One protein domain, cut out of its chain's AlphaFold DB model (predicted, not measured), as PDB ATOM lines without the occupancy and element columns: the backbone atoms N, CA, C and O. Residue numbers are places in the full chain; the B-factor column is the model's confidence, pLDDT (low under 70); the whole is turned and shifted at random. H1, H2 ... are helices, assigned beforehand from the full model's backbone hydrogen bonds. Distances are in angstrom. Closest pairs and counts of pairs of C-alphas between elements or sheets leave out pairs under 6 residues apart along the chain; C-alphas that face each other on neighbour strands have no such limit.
ATOM      1  N   GLN A 972      72.133 -26.940  -2.886       68.12
ATOM      2  CA  GLN A 972      73.136 -26.211  -3.677       68.12
ATOM      3  C   GLN A 972      72.682 -24.784  -4.001       68.12
ATOM      4  O   GLN A 972      73.461 -23.843  -3.866       68.12
ATOM      5  N   ARG A 973      71.410 -24.588  -4.367       73.69
ATOM      6  CA  ARG A 973      70.831 -23.265  -4.628       73.69
ATOM      7  C   ARG A 973      70.899 -22.359  -3.401       73.69
ATOM      8  O   ARG A 973      71.281 -21.198  -3.528       73.69
ATOM      9  N   ARG A 974      70.552 -22.874  -2.216       66.00
ATOM     10  CA  ARG A 974      70.661 -22.129  -0.949       66.00
ATOM     11  C   ARG A 974      72.110 -21.793  -0.622       66.00
ATOM     12  O   ARG A 974      72.385 -20.664  -0.233       66.00
ATOM     13  N   LEU A 975      73.027 -22.733  -0.838       74.75
ATOM     14  CA  LEU A 975      74.455 -22.542  -0.594       74.75
ATOM     15  C   LEU A 975      75.058 -21.499  -1.554       74.75
ATOM     16  O   LEU A 975      75.795 -20.626  -1.110       74.75
ATOM     17  N   MET A 976      74.650 -21.487  -2.828       70.88
ATOM     18  CA  MET A 976      75.041 -20.458  -3.802       70.88
ATOM     19  C   MET A 976      74.497 -19.066  -3.437       70.88
ATOM     20  O   MET A 976      75.221 -18.080  -3.549       70.88
ATOM     21  N   VAL A 977      73.245 -18.966  -2.968       78.25
ATOM     22  CA  VAL A 977      72.659 -17.693  -2.497       78.25
ATOM     23  C   VAL A 977      73.360 -17.188  -1.232       78.25
ATOM     24  O   VAL A 977      73.625 -15.992  -1.117       78.25
ATOM     25  N   LEU A 978      73.712 -18.085  -0.305       66.25
ATOM     26  CA  LEU A 978      74.503 -17.739   0.877       66.25
ATOM     27  C   LEU A 978      75.907 -17.263   0.487       66.25
ATOM     28  O   LEU A 978      76.316 -16.205   0.954       66.25
ATOM     29  N   GLN A 979      76.598 -17.956  -0.424       69.31
ATOM     30  CA  GLN A 979      77.902 -17.519  -0.934       69.31
ATOM     31  C   GLN A 979      77.806 -16.152  -1.626       69.31
ATOM     32  O   GLN A 979      78.617 -15.270  -1.368       69.31
ATOM     33  N   GLN A 980      76.776 -15.921  -2.445       67.69
ATOM     34  CA  GLN A 980      76.562 -14.622  -3.086       67.69
ATOM     35  C   GLN A 980      76.319 -13.504  -2.054       67.69
ATOM     36  O   GLN A 980      76.800 -12.385  -2.246       67.69
ATOM     37  N   ARG A 981      75.634 -13.791  -0.934       67.81
ATOM     38  CA  ARG A 981      75.465 -12.821   0.161       67.81
ATOM     39  C   ARG A 981      76.747 -12.617   0.974       67.81
ATOM     40  O   ARG A 981      76.994 -11.483   1.369       67.81
ATOM     41  N   VAL A 982      77.567 -13.650   1.180       72.94
ATOM     42  CA  VAL A 982      78.905 -13.524   1.790       72.94
ATOM     43  C   VAL A 982      79.783 -12.613   0.934       72.94
ATOM     44  O   VAL A 982      80.242 -11.597   1.439       72.94
ATOM     45  N   ASN A 983      79.907 -12.876  -0.370       66.56
ATOM     46  CA  ASN A 983      80.713 -12.052  -1.277       66.56
ATOM     47  C   ASN A 983      80.229 -10.581  -1.314       66.56
ATOM     48  O   ASN A 983      81.041  -9.656  -1.344       66.56
ATOM     49  N   SER A 984      78.907 -10.352  -1.270       63.28
ATOM     50  CA  SER A 984      78.308  -9.013  -1.109       63.28
ATOM     51  C   SER A 984      78.796  -8.342   0.179       63.28
ATOM     52  O   SER A 984      79.420  -7.284   0.122       63.28
ATOM     53  N   LEU A 985      78.606  -9.001   1.328       63.41
ATOM     54  CA  LEU A 985      79.023  -8.502   2.639       63.41
ATOM     55  C   LEU A 985      80.542  -8.285   2.736       63.41
ATOM     56  O   LEU A 985      80.974  -7.352   3.407       63.41
ATOM     57  N   GLU A 986      81.358  -9.095   2.066       69.38
ATOM     58  CA  GLU A 986      82.812  -8.916   1.990       69.38
ATOM     59  C   GLU A 986      83.186  -7.664   1.188       69.38
ATOM     60  O   GLU A 986      84.026  -6.887   1.643       69.38
ATOM     61  N   SER A 987      82.520  -7.408   0.054       73.06
ATOM     62  CA  SER A 987      82.695  -6.166  -0.717       73.06
ATOM     63  C   SER A 987      82.218  -4.916   0.038       73.06
ATOM     64  O   SER A 987      82.925  -3.908   0.062       73.06
ATOM     65  N   GLU A 988      81.079  -5.003   0.733       74.88
ATOM     66  CA  GLU A 988      80.547  -3.954   1.611       74.88
ATOM     67  C   GLU A 988      81.568  -3.649   2.727       74.88
ATOM     68  O   GLU A 988      81.960  -2.498   2.934       74.88
ATOM     69  N   ASN A 989      82.111  -4.692   3.367       73.25
ATOM     70  CA  ASN A 989      83.177  -4.570   4.364       73.25
ATOM     71  C   ASN A 989      84.491  -4.023   3.786       73.25
ATOM     72  O   ASN A 989      85.191  -3.299   4.490       73.25
ATOM     73  N   ALA A 990      84.858  -4.344   2.544       79.00
ATOM     74  CA  ALA A 990      86.059  -3.810   1.903       79.00
ATOM     75  C   ALA A 990      85.941  -2.297   1.653       79.00
ATOM     76  O   ALA A 990      86.881  -1.554   1.939       79.00
ATOM     77  N   VAL A 991      84.772  -1.822   1.203       77.38
ATOM     78  CA  VAL A 991      84.488  -0.384   1.044       77.38
ATOM     79  C   VAL A 991      84.503   0.333   2.395       77.38
ATOM     80  O   VAL A 991      85.131   1.383   2.514       77.38
ATOM     81  N   LEU A 992      83.878  -0.237   3.430       77.06
ATOM     82  CA  LEU A 992      83.872   0.353   4.774       77.06
ATOM     83  C   LEU A 992      85.269   0.374   5.413       77.06
ATOM     84  O   LEU A 992      85.671   1.399   5.961       77.06
ATOM     85  N   LYS A 993      86.051  -0.705   5.278       74.81
ATOM     86  CA  LYS A 993      87.461  -0.737   5.701       74.81
ATOM     87  C   LYS A 993      88.287   0.317   4.971       74.81
ATOM     88  O   LYS A 993      89.074   0.992   5.625       74.81
ATOM     89  N   LYS A 994      88.070   0.517   3.664       76.94
ATOM     90  CA  LYS A 994      88.754   1.575   2.913       76.94
ATOM     91  C   LYS A 994      88.370   2.975   3.410       76.94
ATOM     92  O   LYS A 994      89.255   3.772   3.687       76.94
ATOM     93  N   ARG A 995      87.076   3.268   3.605       75.44
ATOM     94  CA  ARG A 995      86.632   4.550   4.195       75.44
ATOM     95  C   ARG A 995      87.291   4.801   5.559       75.44
ATOM     96  O   ARG A 995      87.697   5.923   5.837       75.44
ATOM     97  N   LEU A 996      87.447   3.761   6.381       73.25
ATOM     98  CA  LEU A 996      88.139   3.847   7.672       73.25
ATOM     99  C   LEU A 996      89.656   4.059   7.537       73.25
ATOM    100  O   LEU A 996      90.207   4.823   8.321       73.25
ATOM    101  N   THR A 997      90.341   3.449   6.561       76.62
ATOM    102  CA  THR A 997      91.771   3.733   6.318       76.62
ATOM    103  C   THR A 997      92.000   5.118   5.727       76.62
ATOM    104  O   THR A 997      92.958   5.781   6.111       76.62
ATOM    105  N   ASP A 998      91.115   5.588   4.848       71.31
ATOM    106  CA  ASP A 998      91.198   6.919   4.237       71.31
ATOM    107  C   ASP A 998      90.957   8.017   5.306       71.31
ATOM    108  O   ASP A 998      91.679   9.016   5.354       71.31
ATOM    109  N   LEU A 999      90.028   7.789   6.248       70.00
ATOM    110  CA  LEU A 999      89.832   8.618   7.452       70.00
ATOM    111  C   LEU A 999      90.963   8.499   8.490       70.00
ATOM    112  O   LEU A 999      91.184   9.430   9.253       70.00
ATOM    113  N   ALA A1000      91.679   7.372   8.549       69.81
ATOM    114  CA  ALA A1000      92.813   7.184   9.464       69.81
ATOM    115  C   ALA A1000      94.157   7.682   8.899       69.81
ATOM    116  O   ALA A1000      95.160   7.680   9.611       69.81
ATOM    117  N   THR A1001      94.193   8.078   7.624       69.19
ATOM    118  CA  THR A1001      95.392   8.584   6.926       69.19
ATOM    119  C   THR A1001      95.280  10.049   6.502       69.19
ATOM    120  O   THR A1001      96.242  10.603   5.972       69.19
ATOM    121  N   SER A1002      94.142  10.697   6.763       60.62
ATOM    122  CA  SER A1002      93.939  12.126   6.531       60.62
ATOM    123  C   SER A1002      93.374  12.798   7.783       60.62
ATOM    124  O   SER A1002      92.382  12.338   8.340       60.62
ATOM    125  N   ASP A1003      93.972  13.918   8.206       60.50
ATOM    126  CA  ASP A1003      93.512  14.737   9.345       60.50
ATOM    127  C   ASP A1003      92.246  15.560   8.993       60.50
ATOM    128  O   ASP A1003      92.141  16.756   9.271       60.50
ATOM    129  N   VAL A1004      91.286  14.933   8.308       66.50
ATOM    130  CA  VAL A1004      90.057  15.553   7.804       66.50
ATOM    131  C   VAL A1004      88.878  15.069   8.639       66.50
ATOM    132  O   VAL A1004      88.480  13.909   8.567       66.50
ATOM    133  N   ASP A1005      88.295  15.988   9.408       69.56
ATOM    134  CA  ASP A1005      87.157  15.700  10.286       69.56
ATOM    135  C   ASP A1005      85.989  15.045   9.518       69.56
ATOM    136  O   ASP A1005      85.698  15.394   8.368       69.56
ATOM    137  N   VAL A1006      85.299  14.093  10.152       69.69
ATOM    138  CA  VAL A1006      84.405  13.120   9.490       69.69
ATOM    139  C   VAL A1006      83.274  13.813   8.722       69.69
ATOM    140  O   VAL A1006      82.950  13.428   7.597       69.69
ATOM    141  N   ALA A1007      82.728  14.898   9.278       66.12
ATOM    142  CA  ALA A1007      81.692  15.713   8.635       66.12
ATOM    143  C   ALA A1007      82.177  16.453   7.368       66.12
ATOM    144  O   ALA A1007      81.367  16.832   6.518       66.12
ATOM    145  N   THR A1008      83.490  16.652   7.224       71.38
ATOM    146  CA  THR A1008      84.125  17.207   6.021       71.38
ATOM    147  C   THR A1008      84.382  16.106   4.995       71.38
ATOM    148  O   THR A1008      84.015  16.281   3.834       71.38
ATOM    149  N   TYR A1009      84.905  14.947   5.412       75.00
ATOM    150  CA  TYR A1009      85.100  13.781   4.535       75.00
ATOM    151  C   TYR A1009      83.782  13.336   3.878       75.00
ATOM    152  O   TYR A1009      83.709  13.205   2.655       75.00
ATOM    153  N   MET A1010      82.704  13.206   4.661       71.75
ATOM    154  CA  MET A1010      81.369  12.874   4.143       71.75
ATOM    155  C   MET A1010      80.870  13.895   3.110       71.75
ATOM    156  O   MET A1010      80.298  13.507   2.095       71.75
ATOM    157  N   ARG A1011      81.140  15.193   3.313       73.06
ATOM    158  CA  ARG A1011      80.755  16.257   2.370       73.06
ATOM    159  C   ARG A1011      81.566  16.220   1.073       73.06
ATOM    160  O   ARG A1011      80.995  16.433   0.010       73.06
ATOM    161  N   VAL A1012      82.870  15.945   1.152       73.19
ATOM    162  CA  VAL A1012      83.762  15.836  -0.019       73.19
ATOM    163  C   VAL A1012      83.422  14.608  -0.869       73.19
ATOM    164  O   VAL A1012      83.459  14.688  -2.094       73.19
ATOM    165  N   HIS A1013      83.034  13.497  -0.239       67.50
ATOM    166  CA  HIS A1013      82.658  12.257  -0.929       67.50
ATOM    167  C   HIS A1013      81.150  12.101  -1.201       67.50
ATOM    168  O   HIS A1013      80.740  11.074  -1.735       67.50
ATOM    169  N   GLY A1014      80.326  13.103  -0.871       68.38
ATOM    170  CA  GLY A1014      78.886  13.112  -1.162       68.38
ATOM    171  C   GLY A1014      78.055  12.079  -0.387       68.38
ATOM    172  O   GLY A1014      76.999  11.674  -0.863       68.38
TER     173      GLY A1014
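Overview. This is residues 972 to 1014 of the 1171 residues of the protein "Enhancer of polycomb-like protein" of Diaphorina citri (UniProt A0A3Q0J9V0). One long helix, H1, makes the length of the model, and beyond its last turn the chain turns back into one short helix, H2, set crosswise near that end like the tip of a hook. Residues 972 to 994 of H1 stand free. The printed part has 43 residues with two named helices, H1 then H2, and no named strand; its class is all helix. The whole is extended, with a radius of gyration of the C-alphas of 15.4 A, and its C-alphas span 47 by 19 by 9 A.

Arrangement. Begin at Gln 972 and read along H1, residues 972 to 1001, in which every O i to N i+4 pair is within hydrogen-bond range. Past it, a tight link of 4 residues leads to H2, residues 1006 to 1012, where 2 of 3 such pairs are within range. H1 and H2 are close but not clearly touching, with 2 pairs of C-alphas within 8 A; their closest C-alphas, those of Leu 999 and Val 1006, are 7.3 A apart. Their lines stand about perpendicular, at 80 degrees.

Along the chain. Find C-alpha 972 at (73.136, -26.211, -3.677); from there H1 runs 42.6 A to C-alpha 1001 at (95.392, 8.584, 6.926). H2 ends at C-alpha 1012, at (83.762, 15.836, -0.019), 9.9 A from C-alpha 1006.

Size, cuts and confidence. Look at Gln 972 and Asp 1003 for the two C-alphas farthest apart, 47.6 A. The printed part has no cut. Its mean pLDDT is 70.8, and 20 residues are under 70, among them residues 983 to 986 and 1000 to 1007.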